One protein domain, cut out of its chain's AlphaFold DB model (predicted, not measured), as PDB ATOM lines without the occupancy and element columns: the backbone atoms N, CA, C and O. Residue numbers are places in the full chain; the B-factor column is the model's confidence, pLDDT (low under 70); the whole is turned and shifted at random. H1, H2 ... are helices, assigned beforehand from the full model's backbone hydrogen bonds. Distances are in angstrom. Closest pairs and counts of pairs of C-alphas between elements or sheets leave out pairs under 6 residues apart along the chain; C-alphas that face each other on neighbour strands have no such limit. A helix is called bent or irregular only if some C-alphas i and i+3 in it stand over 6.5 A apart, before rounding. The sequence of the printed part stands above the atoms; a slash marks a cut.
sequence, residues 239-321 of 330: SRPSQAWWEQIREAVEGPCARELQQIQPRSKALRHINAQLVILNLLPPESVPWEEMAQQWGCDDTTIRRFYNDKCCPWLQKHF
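This is residues 239 to 321 of the 330 residues of an uncharacterized protein of Microcystis aeruginosa NIES-3804 (UniProt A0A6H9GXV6). Four shorter helices, H1 to H4, make one layer with H3 in its middle, and the long kinked helix H5 crosses one side of that layer. H1 and H2 pack on H3, H5 crosses H3 with its residues 305 to 313, and H4 packs on the beginning of H5 at residues 302 to 306. The printed part has 83 residues with five named helices, H1 to H5 in order along the chain, and no named strand; its class is all helix, with 51 residues in the helices. The whole is compact, with a radius of gyration of the C-alphas of 12.5 A and spans of 36, 25 and 17 A.

H1, residues 244 to 254, touches H3, residues 276 to 282, at a steep tilt of 44 degrees, opposite ways; the closest C-alphas are those of Val 253 and Gln 277, 6.1 A apart. H2, residues 258 to 263, touches H3 at a steep tilt of 60 degrees, opposite ways, with the C-alphas of Leu 261 and Gln 277 closest at 4.9 A. H1 and H2 are close but not clearly touching, their closest C-alphas, those of Val 253 and Leu 261, 7.4 A apart. H3 is the hub, touching three helices. The third is H5, residues 302 to 320, about perpendicular to H3 at 76 degrees, with the C-alphas of Ala 276 and Cys 313 closest at 5.6 A. H4, residues 291 to 298, touches H5 about perpendicular, at 78 degrees; the C-alphas of Ala 295 and Asp 302 are closest, 5.1 A apart. H3 and H4 are close but not clearly touching, with the C-alphas of Asn 282 and Met 294 closest at 7.9 A. H1 is apart from H4 and H5; H2 is apart from H4, and only just apart from H5, at 8.4 A. Every O i to N i+4 pair is within hydrogen-bond range in H1, H3 and H4; in H2 it is 1 of 2 and in H5 12 of 15.

H1 begins at C-alpha 244, (118.941, 122.818, 81.498), and is 15.2 A long from first to last C-alpha. H2 is 8.8 A long, H3 10.1 A and H4 10.6 A. H3 begins at C-alpha 276, (105.198, 108.578, 73.788). H5, 25.4 A long, ends at C-alpha 320, (103.184, 120.379, 79.960). It has a kink of 32 degrees near residue 309 and is irregular, but only just: C-alphas 311 and 314 are 6.8 A apart.

The two C-alphas farthest apart, those of Arg 240 and Lys 269, are 38.8 A apart. The printed part has no cut. The link from H2 to H3, residues 264 to 275, is long; H1 to H2 and H4 to H5 are tight links, and H3 to H4 is short. The mean pLDDT of the printed part is 84.1, and residues 239 to 244 and 286 to 287 are under 70.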
ATOM      1  N   SER A 239     118.787 126.791  68.458       51.06
ATOM      2  CA  SER A 239     120.256 126.863  68.453       51.06
ATOM      3  C   SER A 239     120.932 127.692  69.562       51.06
ATOM      4  O   SER A 239     121.849 128.458  69.271       51.06
ATOM      5  N   ARG A 240     120.552 127.520  70.830       48.91
ATOM      6  CA  ARG A 240     121.432 127.761  71.988       48.91
ATOM      7  C   ARG A 240     121.086 126.753  73.082       48.91
ATOM      8  O   ARG A 240     120.033 126.879  73.697       48.91
ATOM      9  N   PRO A 241     121.934 125.743  73.325       46.66
ATOM     10  CA  PRO A 241     121.710 124.832  74.428       46.66
ATOM     11  C   PRO A 241     122.140 125.544  75.712       46.66
ATOM     12  O   PRO A 241     123.327 125.576  76.028       46.66
ATOM     13  N   SER A 242     121.198 126.094  76.477       54.19
ATOM     14  CA  SER A 242     121.347 125.919  77.918       54.19
ATOM     15  C   SER A 242     121.029 124.443  78.167       54.19
ATOM     16  O   SER A 242     120.017 123.910  77.711       54.19
ATOM     17  N   GLN A 243     121.968 123.723  78.776       59.56
ATOM     18  CA  GLN A 243     121.862 122.285  79.039       59.56
ATOM     19  C   GLN A 243     120.594 121.934  79.855       59.56
ATOM     20  O   GLN A 243     120.100 120.816  79.783       59.56
ATOM     21  N   ALA A 244     120.031 122.932  80.542       66.50
ATOM     22  CA  ALA A 244     118.941 122.818  81.498       66.50
ATOM     23  C   ALA A 244     117.600 122.341  80.912       66.50
ATOM     24  O   ALA A 244     116.958 121.472  81.493       66.50
ATOM     25  N   TRP A 245     117.138 122.859  79.770       73.38
ATOM     26  CA  TRP A 245     115.728 122.665  79.393       73.38
ATOM     27  C   TRP A 245     115.404 121.234  78.925       73.38
ATOM     28  O   TRP A 245     114.356 120.682  79.264       73.38
ATOM     29  N   TRP A 246     116.289 120.591  78.154       78.81
ATOM     30  CA  TRP A 246     116.042 119.222  77.684       78.81
ATOM     31  C   TRP A 246     116.279 118.205  78.804       78.81
ATOM     32  O   TRP A 246     115.685 117.127  78.773       78.81
ATOM     33  N   GLU A 247     117.104 118.550  79.800       82.12
ATOM     34  CA  GLU A 247     117.246 117.801  81.051       82.12
ATOM     35  C   GLU A 247     115.949 117.873  81.868       82.12
ATOM     36  O   GLU A 247     115.462 116.826  82.280       82.12
ATOM     37  N   GLN A 248     115.297 119.038  81.982       82.12
ATOM     38  CA  GLN A 248     113.983 119.159  82.638       82.12
ATOM     39  C   GLN A 248     112.903 118.302  81.955       82.12
ATOM     40  O   GLN A 248     112.146 117.590  82.623       82.12
ATOM     41  N   ILE A 249     112.839 118.318  80.615       86.75
ATOM     42  CA  ILE A 249     111.903 117.454  79.877       86.75
ATOM     43  C   ILE A 249     112.261 115.983  80.105       86.75
ATOM     44  O   ILE A 249     111.369 115.176  80.372       86.75
ATOM     45  N   ARG A 250     113.548 115.619  80.038       88.81
ATOM     46  CA  ARG A 250     114.010 114.250  80.296       88.81
ATOM     47  C   ARG A 250     113.617 113.791  81.698       88.81
ATOM     48  O   ARG A 250     113.007 112.734  81.815       88.81
ATOM     49  N   GLU A 251     113.880 114.586  82.731       88.31
ATOM     50  CA  GLU A 251     113.536 114.272  84.122       88.31
ATOM     51  C   GLU A 251     112.031 114.069  84.305       88.31
ATOM     52  O   GLU A 251     111.599 113.095  84.927       88.31
ATOM     53  N   ALA A 252     111.208 114.940  83.719       87.38
ATOM     54  CA  ALA A 252     109.759 114.799  83.768       87.38
ATOM     55  C   ALA A 252     109.279 113.518  83.064       87.38
ATOM     56  O   ALA A 252     108.440 112.785  83.599       87.38
ATOM     57  N   VAL A 253     109.822 113.237  81.875       91.56
ATOM     58  CA  VAL A 253     109.469 112.087  81.031       91.56
ATOM     59  C   VAL A 253     109.954 110.764  81.635       91.56
ATOM     60  O   VAL A 253     109.249 109.759  81.538       91.56
ATOM     61  N   GLU A 254     111.122 110.737  82.277       90.69
ATOM     62  CA  GLU A 254     111.672 109.565  82.974       90.69
ATOM     63  C   GLU A 254     111.038 109.355  84.357       90.69
ATOM     64  O   GLU A 254     110.892 108.213  84.796       90.69
ATOM     65  N   GLY A 255     110.609 110.432  85.021       91.31
ATOM     66  CA  GLY A 255     110.051 110.407  86.368       91.31
ATOM     67  C   GLY A 255     108.524 110.564  86.409       91.31
ATOM     68  O   GLY A 255     107.789 109.618  86.100       91.31
ATOM     69  N   PRO A 256     108.007 111.722  86.861       86.44
ATOM     70  CA  PRO A 256     106.605 111.895  87.250       86.44
ATOM     71  C   PRO A 256     105.599 111.648  86.117       86.44
ATOM     72  O   PRO A 256     104.486 111.187  86.383       86.44
ATOM     73  N   CYS A 257     105.975 111.893  84.860       90.81
ATOM     74  CA  CYS A 257     105.094 111.730  83.702       90.81
ATOM     75  C   CYS A 257     105.247 110.373  82.995       90.81
ATOM     76  O   CYS A 257     104.453 110.059  82.103       90.81
ATOM     77  N   ALA A 258     106.206 109.533  83.402       91.75
ATOM     78  CA  ALA A 258     106.528 108.272  82.733       91.75
ATOM     79  C   ALA A 258     105.303 107.364  82.554       91.75
ATOM     80  O   ALA A 258     105.029 106.870  81.459       91.75
ATOM     81  N   ARG A 259     104.516 107.176  83.622       90.81
ATOM     82  CA  ARG A 259     103.342 106.289  83.600       90.81
ATOM     83  C   ARG A 259     102.264 106.776  82.630       90.81
ATOM     84  O   ARG A 259     101.628 105.950  81.981       90.81
ATOM     85  N   GLU A 260     102.046 108.086  82.541       93.25
ATOM     86  CA  GLU A 260     101.085 108.675  81.601       93.25
ATOM     87  C   GLU A 260     101.563 108.476  80.158       93.25
ATOM     88  O   GLU A 260     100.836 107.939  79.323       93.25
ATOM     89  N   LEU A 261     102.821 108.819  79.881       93.25
ATOM     90  CA  LEU A 261     103.410 108.738  78.546       93.25
ATOM     91  C   LEU A 261     103.513 107.300  78.014       93.25
ATOM     92  O   LEU A 261     103.318 107.070  76.820       93.25
ATOM     93  N   GLN A 262     103.746 106.315  78.885       93.88
ATOM     94  CA  GLN A 262     103.736 104.891  78.523       93.88
ATOM     95  C   GLN A 262     102.354 104.388  78.072       93.88
ATOM     96  O   GLN A 262     102.266 103.424  77.302       93.88
ATOM     97  N   GLN A 263     101.271 105.030  78.528       93.00
ATOM     98  CA  GLN A 263      99.898 104.703  78.123       93.00
ATOM     99  C   GLN A 263      99.510 105.345  76.786       93.00
ATOM    100  O   GLN A 263      98.587 104.871  76.116       93.00
ATOM    101  N   ILE A 264     100.218 106.394  76.363       94.31
ATOM    102  CA  ILE A 264     100.027 107.019  75.057       94.31
ATOM    103  C   ILE A 264     100.766 106.176  74.015       94.31
ATOM    104  O   ILE A 264     101.988 106.221  73.901       94.31
ATOM    105  N   GLN A 265     100.009 105.391  73.250       92.75
ATOM    106  CA  GLN A 265     100.531 104.445  72.258       92.75
ATOM    107  C   GLN A 265      99.927 104.690  70.865       92.75
ATOM    108  O   GLN A 265      98.815 105.227  70.752       92.75
ATOM    109  N   PRO A 266     100.602 104.258  69.783       89.50
ATOM    110  CA  PRO A 266     100.025 104.260  68.449       89.50
ATOM    111  C   PRO A 266      98.719 103.456  68.384       89.50
ATOM    112  O   PRO A 266      98.536 102.437  69.050       89.50
ATOM    113  N   ARG A 267      97.803 103.867  67.498       85.88
ATOM    114  CA  ARG A 267      96.517 103.170  67.297       85.88
ATOM    115  C   ARG A 267      96.698 101.724  66.810       85.88
ATOM    116  O   ARG A 267      95.845 100.874  67.072       85.88
ATOM    117  N   SER A 268      97.777 101.452  66.077       85.44
ATOM    118  CA  SER A 268      98.091 100.117  65.572       85.44
ATOM    119  C   SER A 268      98.499  99.188  66.714       85.44
ATOM    120  O   SER A 268      99.461  99.459  67.425       85.44
ATOM    121  N   LYS A 269      97.810  98.047  66.850       85.25
ATOM    122  CA  LYS A 269      98.159  97.026  67.853       85.25
ATOM    123  C   LYS A 269      99.581  96.483  67.672       85.25
ATOM    124  O   LYS A 269     100.215  96.157  68.665       85.25
ATOM    125  N   ALA A 270     100.063  96.417  66.430       85.44
ATOM    126  CA  ALA A 270     101.394  95.912  66.099       85.44
ATOM    127  C   ALA A 270     102.535  96.840  66.550       85.44
ATOM    128  O   ALA A 270     103.681  96.418  66.546       85.44
ATOM    129  N   LEU A 271     102.228  98.087  66.927       87.94
ATOM    130  CA  LEU A 271     103.210  99.105  67.315       87.94
ATOM    131  C   LEU A 271     103.064  99.536  68.781       87.94
ATOM    132  O   LEU A 271     103.522 100.608  69.156       87.94
ATOM    133  N   ARG A 272     102.397  98.734  69.620       86.56
ATOM    134  CA  ARG A 272     102.158  99.067  71.039       86.56
ATOM    135  C   ARG A 272     103.401  98.994  71.920       86.56
ATOM    136  O   ARG A 272     103.361  99.465  73.051       86.56
ATOM    137  N   HIS A 273     104.484  98.399  71.423       88.06
ATOM    138  CA  HIS A 273     105.799  98.484  72.056       88.06
ATOM    139  C   HIS A 273     106.399  99.893  71.956       88.06
ATOM    140  O   HIS A 273     107.259 100.230  72.759       88.06
ATOM    141  N   ILE A 274     105.920 100.720  71.020       92.06
ATOM    142  CA  ILE A 274     106.254 102.143  70.914       92.06
ATOM    143  C   ILE A 274     105.271 102.932  71.789       92.06
ATOM    144  O   ILE A 274     104.057 102.717  71.728       92.06
ATOM    145  N   ASN A 275     105.776 103.866  72.589       94.12
ATOM    146  CA  ASN A 275     104.962 104.773  73.399       94.12
ATOM    147  C   ASN A 275     105.552 106.190  73.385       94.12
ATOM    148  O   ASN A 275     106.684 106.387  72.941       94.12
ATOM    149  N   ALA A 276     104.780 107.179  73.840       93.31
ATOM    150  CA  ALA A 276     105.198 108.578  73.788       93.31
ATOM    151  C   ALA A 276     106.470 108.848  74.606       93.31
ATOM    152  O   ALA A 276     107.287 109.660  74.187       93.31
ATOM    153  N   GLN A 277     106.676 108.126  75.715       94.88
ATOM    154  CA  GLN A 277     107.883 108.252  76.539       94.88
ATOM    155  C   GLN A 277     109.133 107.920  75.716       94.88
ATOM    156  O   GLN A 277     110.056 108.721  75.634       94.88
ATOM    157  N   LEU A 278     109.131 106.756  75.058       93.25
ATOM    158  CA  LEU A 278     110.254 106.294  74.243       93.25
ATOM    159  C   LEU A 278     110.537 107.243  73.081       93.25
ATOM    160  O   LEU A 278     111.696 107.554  72.821       93.25
ATOM    161  N   VAL A 279     109.494 107.716  72.396       91.56
ATOM    162  CA  VAL A 279     109.652 108.625  71.254       91.56
ATOM    163  C   VAL A 279     110.259 109.954  71.690       91.56
ATOM    164  O   VAL A 279     111.207 110.405  71.061       91.56
ATOM    165  N   ILE A 280     109.760 110.554  72.774       91.62
ATOM    166  CA  ILE A 280     110.292 111.824  73.282       91.62
ATOM    167  C   ILE A 280     111.751 111.650  73.723       91.62
ATOM    168  O   ILE A 280     112.592 112.438  73.316       91.62
ATOM    169  N   LEU A 281     112.084 110.596  74.478       90.75
ATOM    170  CA  LEU A 281     113.455 110.384  74.963       90.75
ATOM    171  C   LEU A 281     114.477 110.164  73.840       90.75
ATOM    172  O   LEU A 281     115.598 110.645  73.956       90.75
ATOM    173  N   ASN A 282     114.105 109.483  72.751       89.38
ATOM    174  CA  ASN A 282     115.000 109.291  71.599       89.38
ATOM    175  C   ASN A 282     115.189 110.565  70.760       89.38
ATOM    176  O   ASN A 282     116.076 110.611  69.918       89.38
ATOM    177  N   LEU A 283     114.370 111.594  70.984       85.88
ATOM    178  CA  LEU A 283     114.517 112.909  70.361       85.88
ATOM    179  C   LEU A 283     115.255 113.901  71.270       85.88
ATOM    180  O   LEU A 283     115.405 115.055  70.879       85.88
ATOM    181  N   LEU A 284     115.706 113.482  72.463       83.19
ATOM    182  CA  LEU A 284     116.432 114.321  73.423       83.19
ATOM    183  C   LEU A 284     117.909 113.892  73.572       83.19
ATOM    184  O   LEU A 284     118.186 112.740  73.916       83.19
ATOM    185  N   PRO A 285     118.880 114.821  73.455       78.38
ATOM    186  CA  PRO A 285     118.711 116.227  73.058       78.38
ATOM    187  C   PRO A 285     118.176 116.349  71.615       78.38
ATOM    188  O   PRO A 285     118.250 115.358  70.883       78.38
ATOM    189  N   PRO A 286     117.621 117.507  71.202       68.50
ATOM    190  CA  PRO A 286     117.074 117.686  69.856       68.50
ATOM    191  C   PRO A 286     118.018 117.189  68.770       68.50
ATOM    192  O   PRO A 286     119.230 117.384  68.860       68.50
ATOM    193  N   GLU A 287     117.448 116.530  67.763       63.28
ATOM    194  CA  GLU A 287     118.179 115.914  66.647       63.28
ATOM    195  C   GLU A 287     119.163 114.792  67.047       63.28
ATOM    196  O   GLU A 287     119.986 114.380  66.232       63.28
ATOM    197  N   SER A 288     119.074 114.251  68.269       70.50
ATOM    198  CA  SER A 288     119.962 113.172  68.740       70.50
ATOM    199  C   SER A 288     119.864 111.882  67.926       70.50
ATOM    200  O   SER A 288     120.897 111.277  67.641       70.50
ATOM    201  N   VAL A 289     118.655 111.462  67.542       78.44
ATOM    202  CA  VAL A 289     118.438 110.275  66.705       78.44
ATOM    203  C   VAL A 289     117.621 110.649  65.463       78.44
ATOM    204  O   VAL A 289     116.498 111.150  65.590       78.44
ATOM    205  N   PRO A 290     118.131 110.391  64.243       82.56
ATOM    206  CA  PRO A 290     117.362 110.570  63.018       82.56
ATOM    207  C   PRO A 290     116.099 109.702  63.014       82.56
ATOM    208  O   PRO A 290     116.118 108.532  63.398       82.56
ATOM    209  N   TRP A 291     114.991 110.242  62.503       83.81
ATOM    210  CA  TRP A 291     113.716 109.518  62.467       83.81
ATOM    211  C   TRP A 291     113.773 108.190  61.705       83.81
ATOM    212  O   TRP A 291     113.131 107.215  62.095       83.81
ATOM    213  N   GLU A 292     114.576 108.146  60.643       79.12
ATOM    214  CA  GLU A 292     114.827 106.950  59.837       79.12
ATOM    215  C   GLU A 292     115.447 105.822  60.673       79.12
ATOM    216  O   GLU A 292     115.058 104.661  60.540       79.12
ATOM    217  N   GLU A 293     116.354 106.166  61.588       84.25
ATOM    218  CA  GLU A 293     117.012 105.204  62.469       84.25
ATOM    219  C   GLU A 293     116.033 104.650  63.512       84.25
ATOM    220  O   GLU A 293     115.945 103.433  63.689       84.25
ATOM    221  N   MET A 294     115.212 105.507  64.130       86.19
ATOM    222  CA  MET A 294     114.147 105.058  65.040       86.19
ATOM    223  C   MET A 294     113.139 104.137  64.335       86.19
ATOM    224  O   MET A 294     112.719 103.115  64.884       86.19
ATOM    225  N   ALA A 295     112.766 104.471  63.096       83.88
ATOM    226  CA  ALA A 295     111.853 103.680  62.273       83.88
ATOM    227  C   ALA A 295     112.406 102.284  61.993       83.88
ATOM    228  O   ALA A 295     111.705 101.281  62.166       83.88
ATOM    229  N   GLN A 296     113.691 102.211  61.650       85.00
ATOM    230  CA  GLN A 296     114.384 100.951  61.437       85.00
ATOM    231  C   GLN A 296     114.459 100.115  62.721       85.00
ATOM    232  O   GLN A 296     114.141  98.925  62.687       85.00
ATOM    233  N   GLN A 297     114.825 100.723  63.855       87.06
ATOM    234  CA  GLN A 297     114.923 100.030  65.144       87.06
ATOM    235  C   GLN A 297     113.576  99.456  65.604       87.06
ATOM    236  O   GLN A 297     113.525  98.365  66.176       87.06
ATOM    237  N   TRP A 298     112.473 100.161  65.344       88.88
ATOM    238  CA  TRP A 298     111.139  99.743  65.787       88.88
ATOM    239  C   TRP A 298     110.328  98.992  64.729       88.88
ATOM    240  O   TRP A 298     109.193  98.591  65.011       88.88
ATOM    241  N   GLY A 299     110.909  98.760  63.547       85.56
ATOM    242  CA  GLY A 299     110.309  97.975  62.469       85.56
ATOM    243  C   GLY A 299     109.072  98.631  61.857       85.56
ATOM    244  O   GLY A 299     108.086  97.945  61.572       85.56
ATOM    245  N   CYS A 300     109.084  99.953  61.686       86.06
ATOM    246  CA  CYS A 300     107.976 100.703  61.101       86.06
ATOM    247  C   CYS A 300     108.457 101.747  60.081       86.06
ATOM    248  O   CYS A 300     109.647 101.899  59.837       86.06
ATOM    249  N   ASP A 301     107.512 102.411  59.415       82.88
ATOM    250  CA  ASP A 301     107.810 103.474  58.450       82.88
ATOM    251  C   ASP A 301     108.022 104.811  59.178       82.88
ATOM    252  O   ASP A 301     107.263 105.123  60.101       82.88
ATOM    253  N   ASP A 302     108.994 105.617  58.738       81.50
ATOM    254  CA  ASP A 302     109.304 106.939  59.311       81.50
ATOM    255  C   ASP A 302     108.042 107.815  59.447       81.50
ATOM    256  O   ASP A 302     107.738 108.368  60.512       81.50
ATOM    257  N   THR A 303     107.191 107.830  58.415       80.75
ATOM    258  CA  THR A 303     105.949 108.617  58.436       80.75
ATOM    259  C   THR A 303     104.997 108.196  59.554       80.75
ATOM    260  O   THR A 303     104.201 109.006  60.034       80.75
ATOM    261  N   THR A 304     105.080 106.943  60.011       83.94
ATOM    262  CA  THR A 304     104.269 106.427  61.118       83.94
ATOM    263  C   THR A 304     104.733 106.989  62.457       83.94
ATOM    264  O   THR A 304     103.884 107.405  63.251       83.94
ATOM    265  N   ILE A 305     106.047 107.043  62.702       87.88
ATOM    266  CA  ILE A 305     106.601 107.608  63.941       87.88
ATOM    267  C   ILE A 305     106.368 109.113  63.971       87.88
ATOM    268  O   ILE A 305     105.800 109.605  64.944       87.88
ATOM    269  N   ARG A 306     106.704 109.834  62.894       86.00
ATOM    270  CA  ARG A 306     106.489 111.290  62.812       86.00
ATOM    271  C   ARG A 306     105.035 111.669  63.033       86.00
ATOM    272  O   ARG A 306     104.735 112.621  63.744       86.00
ATOM    273  N   ARG A 307     104.106 110.905  62.455       86.00
ATOM    274  CA  ARG A 307     102.677 111.131  62.671       86.00
ATOM    275  C   ARG A 307     102.274 110.878  64.117       86.00
ATOM    276  O   ARG A 307     101.528 111.672  64.675       86.00
ATOM    277  N   PHE A 308     102.740 109.788  64.725       91.25
ATOM    278  CA  PHE A 308     102.455 109.512  66.133       91.25
ATOM    279  C   PHE A 308     103.017 110.606  67.047       91.25
ATOM    280  O   PHE A 308     102.317 111.072  67.946       91.25
ATOM    281  N   TYR A 309     104.234 111.068  66.771       91.38
ATOM    282  CA  TYR A 309     104.845 112.186  67.464       91.38
ATOM    283  C   TYR A 309     104.003 113.466  67.334       91.38
ATOM    284  O   TYR A 309     103.541 113.991  68.346       91.38
ATOM    285  N   ASN A 310     103.690 113.895  66.110       85.25
ATOM    286  CA  ASN A 310     102.905 115.106  65.847       85.25
ATOM    287  C   ASN A 310     101.481 115.048  66.424       85.25
ATOM    288  O   ASN A 310     100.973 116.045  66.927       85.25
ATOM    289  N   ASP A 311     100.823 113.886  66.365       87.06
ATOM    290  CA  ASP A 311      99.423 113.738  66.782       87.06
ATOM    291  C   ASP A 311      99.269 113.544  68.303       87.06
ATOM    292  O   ASP A 311      98.163 113.715  68.831       87.06
ATOM    293  N   LYS A 312     100.321 113.092  69.007       91.69
ATOM    294  CA  LYS A 312     100.232 112.643  70.413       91.69
ATOM    295  C   LYS A 312     101.325 113.171  71.329       91.69
ATOM    296  O   LYS A 312     101.000 113.581  72.437       91.69
ATOM    297  N   CYS A 313     102.580 113.160  70.890       90.69
ATOM    298  CA  CYS A 313     103.709 113.579  71.721       90.69
ATOM    299  C   CYS A 313     103.821 115.107  71.756       90.69
ATOM    300  O   CYS A 313     103.838 115.688  72.834       90.69
ATOM    301  N   CYS A 314     103.786 115.765  70.594       85.00
ATOM    302  CA  CYS A 314     103.868 117.221  70.489       85.00
ATOM    303  C   CYS A 314     102.728 117.943  71.246       85.00
ATOM    304  O   CYS A 314     103.028 118.854  72.017       85.00
ATOM    305  N   PRO A 315     101.442 117.535  71.151       86.88
ATOM    306  CA  PRO A 315     100.376 118.147  71.950       86.88
ATOM    307  C   PRO A 315     100.550 117.946  73.459       86.88
ATOM    308  O   PRO A 315     100.128 118.788  74.247       86.88
ATOM    309  N   TRP A 316     101.149 116.824  73.871       90.81
ATOM    310  CA  TRP A 316     101.458 116.580  75.276       90.81
ATOM    311  C   TRP A 316     102.581 117.507  75.751       90.81
ATOM    312  O   TRP A 316     102.410 118.191  76.757       90.81
ATOM    313  N   LEU A 317     103.670 117.613  74.986       87.69
ATOM    314  CA  LEU A 317     104.775 118.526  75.284       87.69
ATOM    315  C   LEU A 317     104.285 119.975  75.395       87.69
ATOM    316  O   LEU A 317     104.543 120.612  76.405       87.69
ATOM    317  N   GLN A 318     103.476 120.453  74.444       82.56
ATOM    318  CA  GLN A 318     102.895 121.807  74.470       82.56
ATOM    319  C   GLN A 318     102.005 122.082  75.690       82.56
ATOM    320  O   GLN A 318     101.873 123.224  76.122       82.56
ATOM    321  N   LYS A 319     101.327 121.055  76.213       84.81
ATOM    322  CA  LYS A 319     100.457 121.184  77.388       84.81
ATOM    323  C   LYS A 319     101.262 121.255  78.689       84.81
ATOM    324  O   LYS A 319     100.794 121.865  79.645       84.81
ATOM    325  N   HIS A 320     102.398 120.567  78.741       84.19
ATOM    326  CA  HIS A 320     103.184 120.379  79.960       84.19
ATOM    327  C   HIS A 320     104.404 121.299  80.050       84.19
ATOM    328  O   HIS A 320     104.892 121.527  81.150       84.19
ATOM    329  N   PHE A 321     104.851 121.845  78.921       80.81
ATOM    330  CA  PHE A 321     105.968 122.770  78.830       80.81
ATOM    331  C   PHE A 321     105.578 123.915  77.900       80.81
ATOM    332  O   PHE A 321     105.293 123.691  76.718       80.81
TER     333      PHE A 321